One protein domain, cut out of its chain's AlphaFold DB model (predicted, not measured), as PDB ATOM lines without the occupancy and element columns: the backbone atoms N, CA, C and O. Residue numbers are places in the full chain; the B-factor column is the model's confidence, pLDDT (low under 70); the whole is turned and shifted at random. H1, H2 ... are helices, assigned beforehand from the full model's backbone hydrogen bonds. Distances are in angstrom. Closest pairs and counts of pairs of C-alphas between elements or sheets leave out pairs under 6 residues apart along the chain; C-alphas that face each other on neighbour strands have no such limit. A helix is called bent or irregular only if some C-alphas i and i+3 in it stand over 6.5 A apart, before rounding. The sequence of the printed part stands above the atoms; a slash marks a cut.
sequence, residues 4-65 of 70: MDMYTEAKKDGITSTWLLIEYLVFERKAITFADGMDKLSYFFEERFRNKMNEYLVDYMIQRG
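Overview. This is residues 4 to 65 of the 70 residues of an uncharacterized protein of Bacillus cereus (UniProt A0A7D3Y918). Three helices stand round a fourth: H2 runs through the middle, H1 folds back along one side of it as a helical hairpin, and H4 crosses it on the opposite side, nearly at right angles. H3 lies across H2 on a third side, close to it but more loosely placed, and with H4 it makes an L round H2. You have 62 residues before you with four named helices, in the order H1, H2, H3, H4, and no named strand; the class is all helix. The whole is compact, with a radius of gyration of the C-alphas of 11.1 A, and rounded, with spans of 27 by 26 by 20 A.

Along the chain. Find C-alpha 4 at (43.306, -8.755, -5.491); from there H1 runs through residues 4 to 12, 12.2 A from first to last C-alpha. After a tight link of 3 residues, look for C-alpha 16 at (33.688, -4.816, 5.202), where H2 begins; it holds residues 16 to 28 and is 17.0 A long. H2 is neither bent nor irregular, but only just: C-alphas 25 and 28 are 6.1 A apart. A short link of 9 residues leads to H3, residues 38 to 44, 10.3 A long. A tight link of 2 residues then brings you to H4, residues 47 to 63, the longest helix at 24.9 A, which ends with C-alpha 63 at (43.209, 2.109, 15.074). H4 is irregular, with C-alphas 48 and 51 7.6 A apart, and it has a kink of 25 degrees near residue 54.

Arrangement. Start at H1 and H2, a helical hairpin: they touch, run opposite ways at a steep tilt of 39 degrees, and their closest C-alphas, those of Tyr 7 and Trp 19, are 5.2 A apart. H2 and H3 are close but not clearly touching, about perpendicular at 88 degrees, with the closest C-alphas, of Ile 22 and Leu 41, 7.9 A apart. H2 and H4 touch, about perpendicular at 82 degrees; look at Leu 21 and Leu 57, whose C-alphas are the closest at 6.0 A. H3 and H4 are close but not clearly touching, about perpendicular at 85 degrees, and their closest C-alphas, of Phe 44 and Met 53, are 7.4 A apart. H1 and H4 are apart, and H1 and H3 only just apart, with their closest C-alphas at 8.1 A. In H1 and H2 every O i to N i+4 pair is within hydrogen-bond range; in H3 it is 2 of 3 and in H4 11 of 13.

Size, cuts and confidence. The two C-alphas farthest apart are those of Asp 39 and Gly 65, at 30.2 A. Residues 46 to 51, of which 47 to 51 belong to H4, stand free. The printed part has no cut, and no link is long. The mean pLDDT of the printed part is 95.8, and no printed residue is under 70.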
ATOM      1  N   MET A   4      43.829  -9.992  -4.889       98.25
ATOM      2  CA  MET A   4      43.306  -8.755  -5.491       98.25
ATOM      3  C   MET A   4      41.867  -8.900  -5.996       98.25
ATOM      4  O   MET A   4      41.058  -7.988  -5.812       98.25
ATOM      5  N   ASP A   5      41.546 -10.041  -6.608       98.12
ATOM      6  CA  ASP A   5      40.197 -10.315  -7.113       98.12
ATOM      7  C   ASP A   5      39.198 -10.328  -5.946       98.12
ATOM      8  O   ASP A   5      38.242  -9.555  -5.941       98.12
ATOM      9  N   MET A   6      39.495 -11.102  -4.891       97.69
ATOM     10  CA  MET A   6      38.658 -11.183  -3.685       97.69
ATOM     11  C   MET A   6      38.534  -9.829  -2.975       97.69
ATOM     12  O   MET A   6      37.461  -9.461  -2.506       97.69
ATOM     13  N   TYR A   7      39.621  -9.061  -2.895       98.00
ATOM     14  CA  TYR A   7      39.593  -7.719  -2.321       98.00
ATOM     15  C   TYR A   7      38.660  -6.780  -3.091       98.00
ATOM     16  O   TYR A   7      37.882  -6.037  -2.488       98.00
ATOM     17  N   THR A   8      38.716  -6.833  -4.422       97.94
ATOM     18  CA  THR A   8      37.878  -6.016  -5.302       97.94
ATOM     19  C   THR A   8      36.406  -6.406  -5.177       97.94
ATOM     20  O   THR A   8      35.551  -5.531  -5.044       97.94
ATOM     21  N   GLU A   9      36.109  -7.707  -5.158       97.69
ATOM     22  CA  GLU A   9      34.756  -8.241  -4.965       97.69
ATOM     23  C   GLU A   9      34.195  -7.872  -3.587       97.69
ATOM     24  O   GLU A   9      33.123  -7.278  -3.501       97.69
ATOM     25  N   ALA A  10      34.953  -8.093  -2.511       96.75
ATOM     26  CA  ALA A  10      34.527  -7.748  -1.156       96.75
ATOM     27  C   ALA A  10      34.254  -6.245  -0.986       96.75
ATOM     28  O   ALA A  10      33.312  -5.868  -0.287       96.75
ATOM     29  N   LYS A  11      35.043  -5.374  -1.632       96.75
ATOM     30  CA  LYS A  11      34.770  -3.928  -1.652       96.75
ATOM     31  C   LYS A  11      33.506  -3.589  -2.428       96.75
ATOM     32  O   LYS A  11      32.714  -2.777  -1.954       96.75
ATOM     33  N   LYS A  12      33.311  -4.201  -3.597       97.69
ATOM     34  CA  LYS A  12      32.122  -3.999  -4.433       97.69
ATOM     35  C   LYS A  12      30.842  -4.437  -3.715       97.69
ATOM     36  O   LYS A  12      29.844  -3.725  -3.784       97.69
ATOM     37  N   ASP A  13      30.899  -5.554  -2.999       96.94
ATOM     38  CA  ASP A  13      29.750  -6.157  -2.317       96.94
ATOM     39  C   ASP A  13      29.543  -5.613  -0.889       96.94
ATOM     40  O   ASP A  13      28.620  -6.023  -0.188       96.94
ATOM     41  N   GLY A  14      30.390  -4.681  -0.432       93.69
ATOM     42  CA  GLY A  14      30.278  -4.061   0.893       93.69
ATOM     43  C   GLY A  14      30.655  -4.980   2.062       93.69
ATOM     44  O   GLY A  14      30.348  -4.671   3.217       93.69
ATOM     45  N   ILE A  15      31.350  -6.093   1.797       94.81
ATOM     46  CA  ILE A  15      31.770  -7.076   2.804       94.81
ATOM     47  C   ILE A  15      32.984  -6.533   3.567       94.81
ATOM     48  O   ILE A  15      34.142  -6.860   3.292       94.81
ATOM     49  N   THR A  16      32.693  -5.660   4.530       92.88
ATOM     50  CA  THR A  16      33.688  -4.816   5.202       92.88
ATOM     51  C   THR A  16      34.752  -5.596   5.955       92.88
ATOM     52  O   THR A  16      35.940  -5.310   5.823       92.88
ATOM     53  N   SER A  17      34.343  -6.636   6.675       91.88
ATOM     54  CA  SER A  17      35.260  -7.508   7.407       91.88
ATOM     55  C   SER A  17      36.293  -8.177   6.496       91.88
ATOM     56  O   SER A  17      37.473  -8.220   6.839       91.88
ATOM     57  N   THR A  18      35.879  -8.651   5.318       94.69
ATOM     58  CA  THR A  18      36.759  -9.352   4.376       94.69
ATOM     59  C   THR A  18      37.816  -8.423   3.793       94.69
ATOM     60  O   THR A  18      39.004  -8.742   3.855       94.69
ATOM     61  N   TRP A  19      37.427  -7.267   3.241       96.19
ATOM     62  CA  TRP A  19      38.418  -6.393   2.610       96.19
ATOM     63  C   TRP A  19      39.344  -5.731   3.637       96.19
ATOM     64  O   TRP A  19      40.525  -5.558   3.344       96.19
ATOM     65  N   LEU A  20      38.866  -5.439   4.854       96.31
ATOM     66  CA  LEU A  20      39.721  -4.937   5.934       96.31
ATOM     67  C   LEU A  20      40.711  -5.989   6.433       96.31
ATOM     68  O   LEU A  20      41.872  -5.656   6.672       96.31
ATOM     69  N   LEU A  21      40.294  -7.254   6.550       95.81
ATOM     70  CA  LEU A  21      41.224  -8.323   6.905       95.81
ATOM     71  C   LEU A  21      42.309  -8.480   5.835       95.81
ATOM     72  O   LEU A  21      43.477  -8.650   6.176       95.81
ATOM     73  N   ILE A  22      41.956  -8.363   4.552       97.62
ATOM     74  CA  ILE A  22      42.939  -8.383   3.462       97.62
ATOM     75  C   ILE A  22      43.916  -7.205   3.584       97.62
ATOM     76  O   ILE A  22      45.124  -7.422   3.507       97.62
ATOM     77  N   GLU A  23      43.441  -5.980   3.828       97.44
ATOM     78  CA  GLU A  23      44.338  -4.830   4.028       97.44
ATOM     79  C   GLU A  23      45.272  -5.023   5.223       97.44
ATOM     80  O   GLU A  23      46.468  -4.755   5.115       97.44
ATOM     81  N   TYR A  24      44.760  -5.545   6.338       97.44
ATOM     82  CA  TYR A  24      45.574  -5.872   7.503       97.44
ATOM     83  C   TYR A  24      46.669  -6.895   7.167       97.44
ATOM     84  O   TYR A  24      47.839  -6.701   7.506       97.44
ATOM     85  N   LEU A  25      46.314  -7.979   6.470       97.75
ATOM     86  CA  LEU A  25      47.253  -9.046   6.120       97.75
ATOM     87  C   LEU A  25      48.323  -8.588   5.116       97.75
ATOM     88  O   LEU A  25      49.482  -8.998   5.239       97.75
ATOM     89  N   VAL A  26      47.956  -7.734   4.159       98.00
ATOM     90  CA  VAL A  26      48.856  -7.237   3.108       98.00
ATOM     91  C   VAL A  26      49.741  -6.095   3.609       98.00
ATOM     92  O   VAL A  26      50.959  -6.147   3.447       98.00
ATOM     93  N   PHE A  27      49.156  -5.061   4.213       96.88
ATOM     94  CA  PHE A  27      49.884  -3.828   4.520       96.88
ATOM     95  C   PHE A  27      50.566  -3.862   5.886       96.88
ATOM     96  O   PHE A  27      51.761  -3.578   5.971       96.88
ATOM     97  N   GLU A  28      49.841  -4.241   6.941       95.56
ATOM     98  CA  GLU A  28      50.390  -4.232   8.305       95.56
ATOM     99  C   GLU A  28      51.225  -5.475   8.584       95.56
ATOM    100  O   GLU A  28      52.344  -5.400   9.092       95.56
ATOM    101  N   ARG A  29      50.685  -6.649   8.247       95.62
ATOM    102  CA  ARG A  29      51.338  -7.927   8.549       95.62
ATOM    103  C   ARG A  29      52.335  -8.360   7.491       95.62
ATOM    104  O   ARG A  29      53.214  -9.153   7.822       95.62
ATOM    105  N   LYS A  30      52.192  -7.878   6.249       97.25
ATOM    106  CA  LYS A  30      52.985  -8.314   5.086       97.25
ATOM    107  C   LYS A  30      53.055  -9.843   4.972       97.25
ATOM    108  O   LYS A  30      54.086 -10.402   4.609       97.25
ATOM    109  N   ALA A  31      51.972 -10.518   5.357       97.19
ATOM    110  CA  ALA A  31      51.906 -11.974   5.436       97.19
ATOM    111  C   ALA A  31      51.556 -12.609   4.085       97.19
ATOM    112  O   ALA A  31      51.921 -13.755   3.832       97.19
ATOM    113  N   ILE A  32      50.852 -11.852   3.241       97.81
ATOM    114  CA  ILE A  32      50.465 -12.199   1.872       97.81
ATOM    115  C   ILE A  32      50.571 -10.953   0.987       97.81
ATOM    116  O   ILE A  32      50.670  -9.828   1.485       97.81
ATOM    117  N   THR A  33      50.515 -11.144  -0.325       98.44
ATOM    118  CA  THR A  33      50.468 -10.076  -1.328       98.44
ATOM    119  C   THR A  33      49.190 -10.154  -2.158       98.44
ATOM    120  O   THR A  33      48.544 -11.195  -2.237       98.44
ATOM    121  N   PHE A  34      48.833  -9.065  -2.840       98.38
ATOM    122  CA  PHE A  34      47.694  -9.061  -3.765       98.38
ATOM    123  C   PHE A  34      47.857 -10.014  -4.960       98.38
ATOM    124  O   PHE A  34      46.854 -10.428  -5.538       98.38
ATOM    125  N   ALA A  35      49.098 -10.363  -5.316       98.19
ATOM    126  CA  ALA A  35      49.398 -11.305  -6.392       98.19
ATOM    127  C   ALA A  35      49.266 -12.773  -5.954       98.19
ATOM    128  O   ALA A  35      49.237 -13.660  -6.809       98.19
ATOM    129  N   ASP A  36      49.190 -13.035  -4.647       98.31
ATOM    130  CA  ASP A  36      49.088 -14.392  -4.129       98.31
ATOM    131  C   ASP A  36      47.761 -15.047  -4.535       98.31
ATOM    132  O   ASP A  36      46.736 -14.393  -4.768       98.31
ATOM    133  N   GLY A  37      47.787 -16.378  -4.597       97.75
ATOM    134  CA  GLY A  37      46.598 -17.191  -4.790       97.75
ATOM    135  C   GLY A  37      45.681 -17.194  -3.565       97.75
ATOM    136  O   GLY A  37      46.084 -16.926  -2.430       97.75
ATOM    137  N   MET A  38      44.414 -17.539  -3.796       95.75
ATOM    138  CA  MET A  38      43.401 -17.647  -2.739       95.75
ATOM    139  C   MET A  38      43.694 -18.711  -1.677       95.75
ATOM    140  O   MET A  38      43.120 -18.645  -0.591       95.75
ATOM    141  N   ASP A  39      44.581 -19.666  -1.944       95.62
ATOM    142  CA  ASP A  39      45.060 -20.646  -0.966       95.62
ATOM    143  C   ASP A  39      45.752 -19.961   0.222       95.62
ATOM    144  O   ASP A  39      45.506 -20.319   1.376       95.62
ATOM    145  N   LYS A  40      46.533 -18.905  -0.043       96.00
ATOM    146  CA  LYS A  40      47.213 -18.120   0.994       96.00
ATOM    147  C   LYS A  40      46.234 -17.367   1.881       96.00
ATOM    148  O   LYS A  40      46.419 -17.339   3.092       96.00
ATOM    149  N   LEU A  41      45.186 -16.786   1.297       95.88
ATOM    150  CA  LEU A  41      44.152 -16.082   2.054       95.88
ATOM    151  C   LEU A  41      43.265 -17.058   2.842       95.88
ATOM    152  O   LEU A  41      42.973 -16.817   4.010       95.88
ATOM    153  N   SER A  42      42.902 -18.192   2.236       94.62
ATOM    154  CA  SER A  42      42.078 -19.237   2.863       94.62
ATOM    155  C   SER A  42      42.701 -19.801   4.141       94.62
ATOM    156  O   SER A  42      41.972 -20.089   5.085       94.62
ATOM    157  N   TYR A  43      44.035 -19.885   4.214       95.44
ATOM    158  CA  TYR A  43      44.749 -20.282   5.433       95.44
ATOM    159  C   TYR A  43      44.377 -19.411   6.644       95.44
ATOM    160  O   TYR A  43      44.171 -19.930   7.735       95.44
ATOM    161  N   PHE A  44      44.230 -18.093   6.463       94.94
ATOM    162  CA  PHE A  44      43.851 -17.178   7.550       94.94
ATOM    163  C   PHE A  44      42.362 -17.259   7.909       94.94
ATOM    164  O   PHE A  44      41.979 -16.844   9.000       94.94
ATOM    165  N   PHE A  45      41.530 -17.824   7.032       91.75
ATOM    166  CA  PHE A  45      40.111 -18.073   7.290       91.75
ATOM    167  C   PHE A  45      39.828 -19.430   7.944       91.75
ATOM    168  O   PHE A  45      38.674 -19.727   8.257       91.75
ATOM    169  N   GLU A  46      40.849 -20.260   8.176       95.62
ATOM    170  CA  GLU A  46      40.666 -21.529   8.872       95.62
ATOM    171  C   GLU A  46      40.078 -21.321  10.274       95.62
ATOM    172  O   GLU A  46      40.441 -20.401  11.013       95.62
ATOM    173  N   GLU A  47      39.195 -22.234  10.683       95.88
ATOM    174  CA  GLU A  47      38.430 -22.115  11.925       95.88
ATOM    175  C   GLU A  47      39.316 -21.941  13.168       95.88
ATOM    176  O   GLU A  47      38.996 -21.138  14.045       95.88
ATOM    177  N   ARG A  48      40.477 -22.608  13.198       96.44
ATOM    178  CA  ARG A  48      41.459 -22.497  14.289       96.44
ATOM    179  C   ARG A  48      42.017 -21.084  14.491       96.44
ATOM    180  O   ARG A  48      42.521 -20.791  15.571       96.44
ATOM    181  N   PHE A  49      41.939 -20.212  13.484       95.19
ATOM    182  CA  PHE A  49      42.417 -18.829  13.564       95.19
ATOM    183  C   PHE A  49      41.296 -17.806  13.741       95.19
ATOM    184  O   PHE A  49      41.598 -16.643  14.008       95.19
ATOM    185  N   ARG A  50      40.021 -18.218  13.659       93.19
ATOM    186  CA  ARG A  50      38.849 -17.326  13.663       93.19
ATOM    187  C   ARG A  50      38.884 -16.303  14.798       93.19
ATOM    188  O   ARG A  50      38.793 -15.108  14.543       93.19
ATOM    189  N   ASN A  51      39.065 -16.763  16.038       95.94
ATOM    190  CA  ASN A  51      39.059 -15.878  17.207       95.94
ATOM    191  C   ASN A  51      40.182 -14.840  17.124       95.94
ATOM    192  O   ASN A  51      39.938 -13.648  17.278       95.94
ATOM    193  N   LYS A  52      41.401 -15.280  16.791       95.00
ATOM    194  CA  LYS A  52      42.561 -14.388  16.730       95.00
ATOM    195  C   LYS A  52      42.488 -13.411  15.553       95.00
ATOM    196  O   LYS A  52      42.876 -12.258  15.705       95.00
ATOM    197  N   MET A  53      41.992 -13.847  14.395       95.19
ATOM    198  CA  MET A  53      41.800 -12.959  13.244       95.19
ATOM    199  C   MET A  53      40.723 -11.914  13.515       95.19
ATOM    200  O   MET A  53      40.916 -10.760  13.150       95.19
ATOM    201  N   ASN A  54      39.640 -12.287  14.201       94.56
ATOM    202  CA  ASN A  54      38.612 -11.335  14.607       94.56
ATOM    203  C   ASN A  54      39.160 -10.301  15.598       94.56
ATOM    204  O   ASN A  54      38.915  -9.117  15.409       94.56
ATOM    205  N   GLU A  55      39.936 -10.720  16.604       95.75
ATOM    206  CA  GLU A  55      40.615  -9.791  17.523       95.75
ATOM    207  C   GLU A  55      41.498  -8.799  16.759       95.75
ATOM    208  O   GLU A  55      41.352  -7.590  16.913       95.75
ATOM    209  N   TYR A  56      42.364  -9.295  15.870       94.50
ATOM    210  CA  TYR A  56      43.227  -8.427  15.071       94.50
ATOM    211  C   TYR A  56      42.453  -7.490  14.152       94.50
ATOM    212  O   TYR A  56      42.855  -6.343  13.974       94.50
ATOM    213  N   LEU A  57      41.360  -7.965  13.563       94.88
ATOM    214  CA  LEU A  57      40.512  -7.154  12.706       94.88
ATOM    215  C   LEU A  57      39.833  -6.033  13.501       94.88
ATOM    216  O   LEU A  57      39.825  -4.894  13.045       94.88
ATOM    217  N   VAL A  58      39.319  -6.333  14.696       95.31
ATOM    218  CA  VAL A  58      38.732  -5.331  15.597       95.31
ATOM    219  C   VAL A  58      39.776  -4.290  15.998       95.31
ATOM    220  O   VAL A  58      39.518  -3.094  15.864       95.31
ATOM    221  N   ASP A  59      40.972  -4.715  16.409       94.94
ATOM    222  CA  ASP A  59      42.063  -3.798  16.756       94.94
ATOM    223  C   ASP A  59      42.451  -2.910  15.563       94.94
ATOM    224  O   ASP A  59      42.610  -1.693  15.698       94.94
ATOM    225  N   TYR A  60      42.552  -3.505  14.372       95.06
ATOM    226  CA  TYR A  60      42.856  -2.809  13.123       95.06
ATOM    227  C   TYR A  60      41.792  -1.760  12.767       95.06
ATOM    228  O   TYR A  60      42.130  -0.656  12.329       95.06
ATOM    229  N   MET A  61      40.514  -2.080  12.988       93.44
ATOM    230  CA  MET A  61      39.386  -1.165  12.797       93.44
ATOM    231  C   MET A  61      39.436   0.007  13.780       93.44
ATOM    232  O   MET A  61      39.347   1.161  13.354       93.44
ATOM    233  N   ILE A  62      39.658  -0.269  15.069       94.06
ATOM    234  CA  ILE A  62      39.755   0.752  16.123       94.06
ATOM    235  C   ILE A  62      40.878   1.748  15.813       94.06
ATOM    236  O   ILE A  62      40.660   2.958  15.864       94.06
ATOM    237  N   GLN A  63      42.060   1.260  15.423       92.88
ATOM    238  CA  GLN A  63      43.209   2.109  15.074       92.88
ATOM    239  C   GLN A  63      42.931   3.064  13.905       92.88
ATOM    240  O   GLN A  63      43.572   4.106  13.792       92.88
ATOM    241  N   ARG A  64      41.973   2.721  13.038       91.00
ATOM    242  CA  ARG A  64      41.582   3.504  11.857       91.00
ATOM    243  C   ARG A  64      40.306   4.319  12.064       91.00
ATOM    244  O   ARG A  64      39.823   4.927  11.113       91.00
ATOM    245  N   GLY A  65      39.755   4.335  13.280       92.12
ATOM    246  CA  GLY A  65      38.493   5.017  13.574       92.12
ATOM    247  C   GLY A  65      37.288   4.397  12.859       92.12
ATOM    248  O   GLY A  65      36.288   5.075  12.638       92.12
TER     249      GLY A  65